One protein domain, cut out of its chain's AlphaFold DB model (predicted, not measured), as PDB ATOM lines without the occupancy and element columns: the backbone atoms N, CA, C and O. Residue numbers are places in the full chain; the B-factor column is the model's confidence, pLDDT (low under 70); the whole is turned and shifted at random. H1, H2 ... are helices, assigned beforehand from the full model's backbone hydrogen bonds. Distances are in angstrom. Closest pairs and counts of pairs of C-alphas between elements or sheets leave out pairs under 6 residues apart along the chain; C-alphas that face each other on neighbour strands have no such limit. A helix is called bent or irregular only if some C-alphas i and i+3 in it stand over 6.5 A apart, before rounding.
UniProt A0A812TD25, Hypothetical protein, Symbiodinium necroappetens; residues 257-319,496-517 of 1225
ATOM      1  N   ASP A 257      24.446 -11.643 -48.539       86.50
ATOM      2  CA  ASP A 257      24.706 -11.027 -49.847       86.50
ATOM      3  C   ASP A 257      25.804  -9.950 -49.763       86.50
ATOM      4  O   ASP A 257      26.609  -9.791 -50.686       86.50
ATOM      5  N   THR A 258      25.884  -9.246 -48.628       89.44
ATOM      6  CA  THR A 258      26.955  -8.291 -48.314       89.44
ATOM      7  C   THR A 258      28.301  -8.988 -48.128       89.44
ATOM      8  O   THR A 258      29.296  -8.542 -48.701       89.44
ATOM      9  N   LEU A 259      28.349 -10.083 -47.361       84.38
ATOM     10  CA  LEU A 259      29.558 -10.899 -47.216       84.38
ATOM     11  C   LEU A 259      29.974 -11.491 -48.567       84.38
ATOM     12  O   LEU A 259      31.146 -11.418 -48.923       84.38
ATOM     13  N   ARG A 260      29.018 -11.991 -49.362       83.50
ATOM     14  CA  ARG A 260      29.267 -12.537 -50.701       83.50
ATOM     15  C   ARG A 260      29.897 -11.486 -51.613       83.50
ATOM     16  O   ARG A 260      30.946 -11.771 -52.172       83.50
ATOM     17  N   TRP A 261      29.342 -10.268 -51.684       89.44
ATOM     18  CA  TRP A 261      29.951  -9.140 -52.413       89.44
ATOM     19  C   TRP A 261      31.366  -8.822 -51.922       89.44
ATOM     20  O   TRP A 261      32.284  -8.638 -52.725       89.44
ATOM     21  N   ARG A 262      31.541  -8.721 -50.601       87.19
ATOM     22  CA  ARG A 262      32.812  -8.329 -49.991       87.19
ATOM     23  C   ARG A 262      33.921  -9.319 -50.349       87.19
ATOM     24  O   ARG A 262      34.985  -8.895 -50.799       87.19
ATOM     25  N   ARG A 263      33.615 -10.614 -50.237       80.56
ATOM     26  CA  ARG A 263      34.472 -11.722 -50.666       80.56
ATOM     27  C   ARG A 263      34.709 -11.671 -52.176       80.56
ATOM     28  O   ARG A 263      35.841 -11.455 -52.591       80.56
ATOM     29  N   SER A 264      33.657 -11.784 -52.992       79.56
ATOM     30  CA  SER A 264      33.745 -11.980 -54.451       79.56
ATOM     31  C   SER A 264      34.299 -10.799 -55.245       79.56
ATOM     32  O   SER A 264      34.744 -10.984 -56.373       79.56
ATOM     33  N   SER A 265      34.172  -9.576 -54.726       85.88
ATOM     34  CA  SER A 265      34.418  -8.349 -55.498       85.88
ATOM     35  C   SER A 265      35.054  -7.241 -54.664       85.88
ATOM     36  O   SER A 265      35.951  -6.561 -55.144       85.88
ATOM     37  N   GLY A 266      34.651  -7.073 -53.401       88.44
ATOM     38  CA  GLY A 266      35.209  -6.044 -52.518       88.44
ATOM     39  C   GLY A 266      36.729  -6.155 -52.335       88.44
ATOM     40  O   GLY A 266      37.433  -5.141 -52.352       88.44
ATOM     41  N   HIS A 267      37.229  -7.378 -52.166       86.38
ATOM     42  CA  HIS A 267      38.660  -7.679 -52.058       86.38
ATOM     43  C   HIS A 267      39.264  -8.285 -53.337       86.38
ATOM     44  O   HIS A 267      40.444  -8.625 -53.337       86.38
ATOM     45  N   ALA A 268      38.510  -8.404 -54.432       81.69
ATOM     46  CA  ALA A 268      39.033  -8.972 -55.672       81.69
ATOM     47  C   ALA A 268      40.088  -8.055 -56.310       81.69
ATOM     48  O   ALA A 268      39.905  -6.841 -56.415       81.69
ATOM     49  N   LEU A 269      41.180  -8.646 -56.795       80.94
ATOM     50  CA  LEU A 269      42.278  -7.923 -57.442       80.94
ATOM     51  C   LEU A 269      41.854  -7.200 -58.735       80.94
ATOM     52  O   LEU A 269      42.485  -6.213 -59.103       80.94
ATOM     53  N   SER A 270      40.772  -7.637 -59.392       78.25
ATOM     54  CA  SER A 270      40.182  -6.939 -60.546       78.25
ATOM     55  C   SER A 270      39.628  -5.554 -60.199       78.25
ATOM     56  O   SER A 270      39.621  -4.671 -61.053       78.25
ATOM     57  N   GLU A 271      39.203  -5.357 -58.947       85.56
ATOM     58  CA  GLU A 271      38.632  -4.109 -58.433       85.56
ATOM     59  C   GLU A 271      39.654  -3.286 -57.618       85.56
ATOM     60  O   GLU A 271      39.291  -2.325 -56.932       85.56
ATOM     61  N   TYR A 272      40.942  -3.656 -57.668       85.00
ATOM     62  CA  TYR A 272      42.029  -2.885 -57.063       85.00
ATOM     63  C   TYR A 272      42.283  -1.596 -57.850       85.00
ATOM     64  O   TYR A 272      42.554  -1.623 -59.051       85.00
ATOM     65  N   ASP A 273      42.264  -0.457 -57.160       85.06
ATOM     66  CA  ASP A 273      42.647   0.815 -57.764       85.06
ATOM     67  C   ASP A 273      44.146   1.062 -57.553       85.06
ATOM     68  O   ASP A 273      44.612   1.394 -56.458       85.06
ATOM     69  N   ASP A 274      44.908   0.904 -58.635       80.31
ATOM     70  CA  ASP A 274      46.355   1.111 -58.656       80.31
ATOM     71  C   ASP A 274      46.770   2.594 -58.519       80.31
ATOM     72  O   ASP A 274      47.933   2.886 -58.244       80.31
ATOM     73  N   VAL A 275      45.847   3.551 -58.657       83.56
ATOM     74  CA  VAL A 275      46.108   4.980 -58.420       83.56
ATOM     75  C   VAL A 275      45.952   5.316 -56.938       83.56
ATOM     76  O   VAL A 275      46.820   5.981 -56.372       83.56
ATOM     77  N   SER A 276      44.886   4.841 -56.283       83.50
ATOM     78  CA  SER A 276      44.675   5.053 -54.840       83.50
ATOM     79  C   SER A 276      45.403   4.044 -53.946       83.50
ATOM     80  O   SER A 276      45.467   4.249 -52.733       83.50
ATOM     81  N   LYS A 277      45.945   2.964 -54.530       86.75
ATOM     82  CA  LYS A 277      46.561   1.812 -53.847       86.75
ATOM     83  C   LYS A 277      45.641   1.219 -52.770       86.75
ATOM     84  O   LYS A 277      46.065   0.961 -51.644       86.75
ATOM     85  N   SER A 278      44.364   1.020 -53.103       87.62
ATOM     86  CA  SER A 278      43.348   0.521 -52.167       87.62
ATOM     87  C   SER A 278      42.336  -0.430 -52.816       87.62
ATOM     88  O   SER A 278      42.102  -0.404 -54.023       87.62
ATOM     89  N   SER A 279      41.756  -1.307 -51.990       90.19
ATOM     90  CA  SER A 279      40.710  -2.262 -52.377       90.19
ATOM     91  C   SER A 279      39.352  -1.576 -52.543       90.19
ATOM     92  O   SER A 279      39.109  -0.493 -51.994       90.19
ATOM     93  N   LEU A 280      38.422  -2.244 -53.228       92.19
ATOM     94  CA  LEU A 280      37.048  -1.769 -53.357       92.19
ATOM     95  C   LEU A 280      36.342  -1.677 -51.987       92.19
ATOM     96  O   LEU A 280      35.648  -0.688 -51.750       92.19
ATOM     97  N   VAL A 281      36.590  -2.602 -51.042       93.12
ATOM     98  CA  VAL A 281      36.114  -2.459 -49.644       93.12
ATOM     99  C   VAL A 281      36.632  -1.173 -49.016       93.12
ATOM    100  O   VAL A 281      35.843  -0.379 -48.509       93.12
ATOM    101  N   ALA A 282      37.946  -0.935 -49.060       91.94
ATOM    102  CA  ALA A 282      38.544   0.233 -48.422       91.94
ATOM    103  C   ALA A 282      37.950   1.542 -48.965       91.94
ATOM    104  O   ALA A 282      37.653   2.445 -48.183       91.94
ATOM    105  N   ARG A 283      37.707   1.626 -50.279       93.38
ATOM    106  CA  ARG A 283      37.075   2.788 -50.928       93.38
ATOM    107  C   ARG A 283      35.599   2.952 -50.548       93.38
ATOM    108  O   ARG A 283      35.177   4.063 -50.230       93.38
ATOM    109  N   VAL A 284      34.829   1.860 -50.506       95.00
ATOM    110  CA  VAL A 284      33.420   1.860 -50.063       95.00
ATOM    111  C   VAL A 284      33.303   2.321 -48.605       95.00
ATOM    112  O   VAL A 284      32.510   3.215 -48.306       95.00
ATOM    113  N   CYS A 285      34.140   1.797 -47.706       94.00
ATOM    114  CA  CYS A 285      34.157   2.176 -46.291       94.00
ATOM    115  C   CYS A 285      34.671   3.613 -46.057       94.00
ATOM    116  O   CYS A 285      34.276   4.269 -45.090       94.00
ATOM    117  N   GLN A 286      35.507   4.139 -46.960       93.44
ATOM    118  CA  GLN A 286      35.935   5.544 -46.986       93.44
ATOM    119  C   GLN A 286      34.904   6.498 -47.620       93.44
ATOM    120  O   GLN A 286      35.100   7.710 -47.553       93.44
ATOM    121  N   LEU A 287      33.792   5.983 -48.169       93.25
ATOM    122  CA  LEU A 287      32.755   6.750 -48.876       93.25
ATOM    123  C   LEU A 287      33.289   7.502 -50.111       93.25
ATOM    124  O   LEU A 287      32.929   8.656 -50.366       93.25
ATOM    125  N   ASP A 288      34.163   6.846 -50.879       91.62
ATOM    126  CA  ASP A 288      34.767   7.404 -52.089       91.62
ATOM    127  C   ASP A 288      33.758   7.557 -53.242       91.62
ATOM    128  O   ASP A 288      33.461   6.630 -53.996       91.62
ATOM    129  N   LYS A 289      33.294   8.793 -53.436       89.69
ATOM    130  CA  LYS A 289      32.327   9.180 -54.475       89.69
ATOM    131  C   LYS A 289      32.863   9.102 -55.912       89.69
ATOM    132  O   LYS A 289      32.101   9.381 -56.833       89.69
ATOM    133  N   SER A 290      34.138   8.766 -56.119       88.94
ATOM    134  CA  SER A 290      34.701   8.510 -57.453       88.94
ATOM    135  C   SER A 290      34.505   7.068 -57.940       88.94
ATOM    136  O   SER A 290      34.808   6.777 -59.097       88.94
ATOM    137  N   LEU A 291      33.975   6.178 -57.092       87.94
ATOM    138  CA  LEU A 291      33.728   4.771 -57.408       87.94
ATOM    139  C   LEU A 291      32.765   4.572 -58.602       87.94
ATOM    140  O   LEU A 291      31.590   4.936 -58.503       87.94
ATOM    141  N   PRO A 292      33.205   3.928 -59.705       84.38
ATOM    142  CA  PRO A 292      32.328   3.558 -60.819       84.38
ATOM    143  C   PRO A 292      31.562   2.244 -60.570       84.38
ATOM    144  O   PRO A 292      30.569   1.976 -61.242       84.38
ATOM    145  N   VAL A 293      32.024   1.428 -59.616       85.56
ATOM    146  CA  VAL A 293      31.482   0.109 -59.246       85.56
ATOM    147  C   VAL A 293      31.081   0.132 -57.766       85.56
ATOM    148  O   VAL A 293      31.626   0.898 -56.975       85.56
ATOM    149  N   SER A 294      30.085  -0.671 -57.386       89.75
ATOM    150  CA  SER A 294      29.579  -0.796 -56.005       89.75
ATOM    151  C   SER A 294      29.087   0.497 -55.330       89.75
ATOM    152  O   SER A 294      29.022   0.595 -54.102       89.75
ATOM    153  N   GLY A 295      28.613   1.464 -56.122       90.56
ATOM    154  CA  GLY A 295      27.919   2.653 -55.612       90.56
ATOM    155  C   GLY A 295      26.662   2.334 -54.784       90.56
ATOM    156  O   GLY A 295      26.331   3.088 -53.870       90.56
ATOM    157  N   ILE A 296      26.002   1.190 -55.030       90.88
ATOM    158  CA  ILE A 296      24.894   0.694 -54.194       90.88
ATOM    159  C   ILE A 296      25.406   0.427 -52.775       90.88
ATOM    160  O   ILE A 296      24.896   1.021 -51.827       90.88
ATOM    161  N   GLN A 297      26.459  -0.383 -52.635       93.12
ATOM    162  CA  GLN A 297      27.089  -0.699 -51.355       93.12
ATOM    163  C   GLN A 297      27.605   0.565 -50.651       93.12
ATOM    164  O   GLN A 297      27.354   0.743 -49.461       93.12
ATOM    165  N   MET A 298      28.233   1.499 -51.376       94.00
ATOM    166  CA  MET A 298      28.638   2.784 -50.792       94.00
ATOM    167  C   MET A 298      27.438   3.581 -50.257       94.00
ATOM    168  O   MET A 298      27.482   4.056 -49.125       94.00
ATOM    169  N   SER A 299      26.343   3.694 -51.019       92.00
ATOM    170  CA  SER A 299      25.142   4.425 -50.582       92.00
ATOM    171  C   SER A 299      24.433   3.756 -49.395       92.00
ATOM    172  O   SER A 299      23.952   4.437 -48.487       92.00
ATOM    173  N   MET A 300      24.424   2.422 -49.360       92.25
ATOM    174  CA  MET A 300      23.882   1.620 -48.269       92.25
ATOM    175  C   MET A 300      24.691   1.837 -46.985       92.25
ATOM    176  O   MET A 300      24.117   2.171 -45.948       92.25
ATOM    177  N   TYR A 301      26.022   1.746 -47.069       92.94
ATOM    178  CA  TYR A 301      26.920   2.023 -45.950       92.94
ATOM    179  C   TYR A 301      26.821   3.484 -45.478       92.94
ATOM    180  O   TYR A 301      26.769   3.741 -44.274       92.94
ATOM    181  N   GLU A 302      26.706   4.449 -46.400       92.75
ATOM    182  CA  GLU A 302      26.503   5.865 -46.071       92.75
ATOM    183  C   GLU A 302      25.204   6.078 -45.273       92.75
ATOM    184  O   GLU A 302      25.205   6.784 -44.261       92.75
ATOM    185  N   ASN A 303      24.104   5.443 -45.688       91.31
ATOM    186  CA  ASN A 303      22.815   5.523 -45.001       91.31
ATOM    187  C   ASN A 303      22.860   4.859 -43.615       91.31
ATOM    188  O   ASN A 303      22.430   5.471 -42.637       91.31
ATOM    189  N   ILE A 304      23.454   3.667 -43.496       90.94
ATOM    190  CA  ILE A 304      23.627   2.972 -42.209       90.94
ATOM    191  C   ILE A 304      24.493   3.803 -41.248       90.94
ATOM    192  O   ILE A 304      24.105   4.022 -40.097       90.94
ATOM    193  N   ARG A 305      25.629   4.348 -41.710       89.25
ATOM    194  CA  ARG A 305      26.520   5.186 -40.887       89.25
ATOM    195  C   ARG A 305      25.839   6.485 -40.443       89.25
ATOM    196  O   ARG A 305      26.014   6.882 -39.292       89.25
ATOM    197  N   LYS A 306      25.020   7.114 -41.300       86.88
ATOM    198  CA  LYS A 306      24.178   8.277 -40.941       86.88
ATOM    199  C   LYS A 306      23.094   7.936 -39.916       86.88
ATOM    200  O   LYS A 306      22.807   8.767 -39.055       86.88
ATOM    201  N   TYR A 307      22.502   6.744 -39.996       85.44
ATOM    202  CA  TYR A 307      21.454   6.302 -39.076       85.44
ATOM    203  C   TYR A 307      22.015   5.970 -37.683       85.44
ATOM    204  O   TYR A 307      21.504   6.464 -36.678       85.44
ATOM    205  N   ILE A 308      23.095   5.184 -37.614       86.00
ATOM    206  CA  ILE A 308      23.689   4.724 -36.345       86.00
ATOM    207  C   ILE A 308      24.568   5.807 -35.691       86.00
ATOM    208  O   ILE A 308      24.524   5.970 -34.473       86.00
ATOM    209  N   LYS A 309      25.376   6.540 -36.475       82.75
ATOM    210  CA  LYS A 309      26.461   7.432 -36.003       82.75
ATOM    211  C   LYS A 309      27.331   6.820 -34.877       82.75
ATOM    212  O   LYS A 309      27.401   7.384 -33.781       82.75
ATOM    213  N   PRO A 310      28.044   5.701 -35.115       73.31
ATOM    214  CA  PRO A 310      28.821   5.018 -34.067       73.31
ATOM    215  C   PRO A 310      29.911   5.902 -33.424       73.31
ATOM    216  O   PRO A 310      30.241   5.735 -32.250       73.31
ATOM    217  N   GLU A 311      30.437   6.869 -34.180       74.25
ATOM    218  CA  GLU A 311      31.506   7.789 -33.768       74.25
ATOM    219  C   GLU A 311      31.010   8.999 -32.953       74.25
ATOM    220  O   GLU A 311      31.832   9.725 -32.401       74.25
ATOM    221  N   ALA A 312      29.694   9.229 -32.844       73.69
ATOM    222  CA  ALA A 312      29.151  10.384 -32.126       73.69
ATOM    223  C   ALA A 312      29.564  10.375 -30.642       73.69
ATOM    224  O   ALA A 312      29.533   9.334 -29.973       73.69
ATOM    225  N   VAL A 313      29.896  11.545 -30.087       70.38
ATOM    226  CA  VAL A 313      30.304  11.719 -28.680       70.38
ATOM    227  C   VAL A 313      29.499  12.848 -28.033       70.38
ATOM    228  O   VAL A 313      29.145  13.833 -28.676       70.38
ATOM    229  N   GLY A 314      29.189  12.712 -26.742       73.81
ATOM    230  CA  GLY A 314      28.422  13.719 -26.007       73.81
ATOM    231  C   GLY A 314      26.990  13.857 -26.531       73.81
ATOM    232  O   GLY A 314      26.299  12.856 -26.727       73.81
ATOM    233  N   VAL A 315      26.542  15.099 -26.737       67.38
ATOM    234  CA  VAL A 315      25.143  15.420 -27.072       67.38
ATOM    235  C   VAL A 315      24.728  14.879 -28.449       67.38
ATOM    236  O   VAL A 315      23.562  14.554 -28.639       67.38
ATOM    237  N   GLU A 316      25.658  14.681 -29.390       66.12
ATOM    238  CA  GLU A 316      25.317  14.166 -30.725       66.12
ATOM    239  C   GLU A 316      24.717  12.744 -30.693       66.12
ATOM    240  O   GLU A 316      23.923  12.394 -31.564       66.12
ATOM    241  N   ARG A 317      24.981  11.949 -29.643       64.38
ATOM    242  CA  ARG A 317      24.322  10.641 -29.448       64.38
ATOM    243  C   ARG A 317      22.805  10.727 -29.239       64.38
ATOM    244  O   ARG A 317      22.132   9.712 -29.371       64.38
ATOM    245  N   PHE A 318      22.263  11.908 -28.940       63.50
ATOM    246  CA  PHE A 318      20.817  12.162 -28.891       63.50
ATOM    247  C   PHE A 318      20.235  12.595 -30.254       63.50
ATOM    248  O   PHE A 318      19.027  12.764 -30.373       63.50
ATOM    249  N   PHE A 319      21.071  12.748 -31.288       66.75
ATOM    250  CA  PHE A 319      20.693  13.160 -32.646       66.75
ATOM    251  C   PHE A 319      21.156  12.130 -33.697       66.75
ATOM    252  O   PHE A 319      21.755  12.470 -34.725       66.75
ATOM    253  N   LEU A 496       8.896  -0.485 -24.653       84.38
ATOM    254  CA  LEU A 496       8.478  -1.722 -25.315       84.38
ATOM    255  C   LEU A 496       8.842  -1.722 -26.808       84.38
ATOM    256  O   LEU A 496       9.424  -2.696 -27.276       84.38
ATOM    257  N   ILE A 497       8.540  -0.653 -27.551       82.12
ATOM    258  CA  ILE A 497       8.870  -0.532 -28.986       82.12
ATOM    259  C   ILE A 497      10.388  -0.517 -29.196       82.12
ATOM    260  O   ILE A 497      10.880  -1.222 -30.079       82.12
ATOM    261  N   TYR A 498      11.133   0.183 -28.335       81.69
ATOM    262  CA  TYR A 498      12.595   0.171 -28.338       81.69
ATOM    263  C   TYR A 498      13.136  -1.263 -28.265       81.69
ATOM    264  O   TYR A 498      13.876  -1.689 -29.146       81.69
ATOM    265  N   PHE A 499      12.728  -2.048 -27.261       85.75
ATOM    266  CA  PHE A 499      13.248  -3.408 -27.082       85.75
ATOM    267  C   PHE A 499      12.673  -4.451 -28.053       85.75
ATOM    268  O   PHE A 499      13.323  -5.471 -28.268       85.75
ATOM    269  N   THR A 500      11.482  -4.240 -28.627       84.62
ATOM    270  CA  THR A 500      10.832  -5.233 -29.511       84.62
ATOM    271  C   THR A 500      11.042  -4.989 -31.002       84.62
ATOM    272  O   THR A 500      11.003  -5.956 -31.756       84.62
ATOM    273  N   MET A 501      11.278  -3.743 -31.430       84.25
ATOM    274  CA  MET A 501      11.391  -3.367 -32.848       84.25
ATOM    275  C   MET A 501      12.708  -2.652 -33.165       84.25
ATOM    276  O   MET A 501      13.395  -3.028 -34.113       84.25
ATOM    277  N   LEU A 502      13.088  -1.641 -32.374       84.38
ATOM    278  CA  LEU A 502      14.226  -0.782 -32.721       84.38
ATOM    279  C   LEU A 502      15.584  -1.419 -32.390       84.38
ATOM    280  O   LEU A 502      16.500  -1.381 -33.204       84.38
ATOM    281  N   ALA A 503      15.715  -2.053 -31.226       85.25
ATOM    282  CA  ALA A 503      16.917  -2.781 -30.832       85.25
ATOM    283  C   ALA A 503      17.300  -3.911 -31.817       85.25
ATOM    284  O   ALA A 503      18.467  -3.942 -32.213       85.25
ATOM    285  N   PRO A 504      16.386  -4.806 -32.264       90.62
ATOM    286  CA  PRO A 504      16.753  -5.831 -33.239       90.62
ATOM    287  C   PRO A 504      17.137  -5.256 -34.609       90.62
ATOM    288  O   PRO A 504      18.142  -5.704 -35.152       90.62
ATOM    289  N   ILE A 505      16.438  -4.240 -35.151       88.00
ATOM    290  CA  ILE A 505      16.859  -3.661 -36.443       88.00
ATOM    291  C   ILE A 505      18.207  -2.938 -36.320       88.00
ATOM    292  O   ILE A 505      19.059  -3.102 -37.185       88.00
ATOM    293  N   VAL A 506      18.470  -2.212 -35.224       88.06
ATOM    294  CA  VAL A 506      19.770  -1.557 -34.990       88.06
ATOM    295  C   VAL A 506      20.899  -2.582 -34.863       88.06
ATOM    296  O   VAL A 506      21.996  -2.326 -35.365       88.06
ATOM    297  N   GLN A 507      20.640  -3.757 -34.278       89.25
ATOM    298  CA  GLN A 507      21.595  -4.865 -34.302       89.25
ATOM    299  C   GLN A 507      21.838  -5.338 -35.742       89.25
ATOM    300  O   GLN A 507      22.980  -5.298 -36.181       89.25
ATOM    301  N   THR A 508      20.795  -5.642 -36.525       90.56
ATOM    302  CA  THR A 508      20.937  -6.056 -37.937       90.56
ATOM    303  C   THR A 508      21.690  -5.023 -38.788       90.56
ATOM    304  O   THR A 508      22.560  -5.392 -39.573       90.56
ATOM    305  N   LEU A 509      21.431  -3.723 -38.610       90.19
ATOM    306  CA  LEU A 509      22.165  -2.649 -39.296       90.19
ATOM    307  C   LEU A 509      23.640  -2.581 -38.854       90.19
ATOM    308  O   LEU A 509      24.515  -2.287 -39.669       90.19
ATOM    309  N   THR A 510      23.932  -2.881 -37.586       90.06
ATOM    310  CA  THR A 510      25.304  -2.984 -37.060       90.06
ATOM    311  C   THR A 510      26.018  -4.222 -37.609       90.06
ATOM    312  O   THR A 510      27.190  -4.134 -37.981       90.06
ATOM    313  N   ASP A 511      25.316  -5.347 -37.731       89.81
ATOM    314  CA  ASP A 511      25.833  -6.597 -38.290       89.81
ATOM    315  C   ASP A 511      26.154  -6.428 -39.783       89.81
ATOM    316  O   ASP A 511      27.266  -6.743 -40.200       89.81
ATOM    317  N   VAL A 512      25.259  -5.810 -40.570       91.50
ATOM    318  CA  VAL A 512      25.538  -5.413 -41.965       91.50
ATOM    319  C   VAL A 512      26.721  -4.445 -42.033       91.50
ATOM    320  O   VAL A 512      27.650  -4.675 -42.802       91.50
ATOM    321  N   SER A 513      26.759  -3.394 -41.204       91.00
ATOM    322  CA  SER A 513      27.897  -2.460 -41.161       91.00
ATOM    323  C   SER A 513      29.227  -3.157 -40.844       91.00
ATOM    324  O   SER A 513      30.280  -2.703 -41.295       91.00
ATOM    325  N   THR A 514      29.195  -4.235 -40.060       88.50
ATOM    326  CA  THR A 514      30.374  -5.021 -39.677       88.50
ATOM    327  C   THR A 514      30.754  -6.020 -40.772       88.50
ATOM    328  O   THR A 514      31.938  -6.173 -41.061       88.50
ATOM    329  N   ALA A 515      29.776  -6.612 -41.462       87.62
ATOM    330  CA  ALA A 515      29.999  -7.393 -42.674       87.62
ATOM    331  C   ALA A 515      30.652  -6.538 -43.774       87.62
ATOM    332  O   ALA A 515      31.657  -6.946 -44.341       87.62
ATOM    333  N   MET A 516      30.169  -5.313 -44.017       90.12
ATOM    334  CA  MET A 516      30.775  -4.390 -44.989       90.12
ATOM    335  C   MET A 516      32.170  -3.920 -44.570       90.12
ATOM    336  O   MET A 516      33.104  -4.001 -45.357       90.12
ATOM    337  N   CYS A 517      32.294  -3.400 -43.343       91.25
ATOM    338  CA  CYS A 517      33.405  -2.531 -42.943       91.25
ATOM    339  C   CYS A 517      33.986  -2.851 -41.552       91.25
ATOM    340  O   CYS A 517      34.657  -2.016 -40.947       91.25
TER     341      CYS A 517
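What this domain is: This is residues 257 to 319 and 496 to 517 of the 1225 residues of the protein "Hypothetical protein" of Symbiodinium necroappetens (UniProt A0A812TD25). H1, H2 and H3 gather loosely round the last residues of the long helix H5, whose residues 499 to 505 stick out as an arm. The small H4 sits away from the other helices, past the end of H3, and residues 311 to 316 stick out there. The printed part has 85 residues with five named helices, H1 to H5 in that order, and no named strand: all helix, with packing part aligned, part crossed. It is loose, with a radius of gyration of the C-alphas of 15.0 A, and elongated, spanning 49 by 27 by 16 A.

How they stand to each other: Start at H1, residues 257 to 266; it touches H2, residues 280 to 285, at a steep tilt of 53 degrees, the closest C-alphas, of Gly 266 and Val 281, being 4.7 A apart. H2 touches H3, residues 295 to 308, through 295 to 301 alone, at a shallow tilt of 25 degrees, the same way; closest are C-alphas 284 and 298, 4.9 A. In H5, residues 496 to 517, look at 506 to 516, which alone touch H3 at a steep tilt of 42 degrees, opposite ways; closest are C-alphas 304 and 509, 6.5 A. H4, residues 314 to 318, touches no helix. Each O i to N i+4 pair is within hydrogen-bond range in H1, H2 and H3, 16 of 18 in H5 and 0 of 1 in H4, where 2 of 2 O i to N i+3 pairs are.

Where its parts are: Find C-alpha 257 at (24.706, -11.027, -49.847); H1 runs 11.9 A from there. H3 covers 19.8 A. H5 covers 30.5 A to C-alpha 517 at (33.405, -2.531, -42.943), with a kink of 35 degrees near residue 503; it is only just irregular, C-alphas 500 and 503 being 6.7 A apart.

The domain as a whole: The farthest C-alphas, of Val 275 and Leu 496, are 50.6 A apart. Residues 320 to 495 are not printed; C-alphas 319 and 496 are 20.6 A apart across the cut. H1 to H2 is a long link. Residues 315 to 319 have pLDDT under 70.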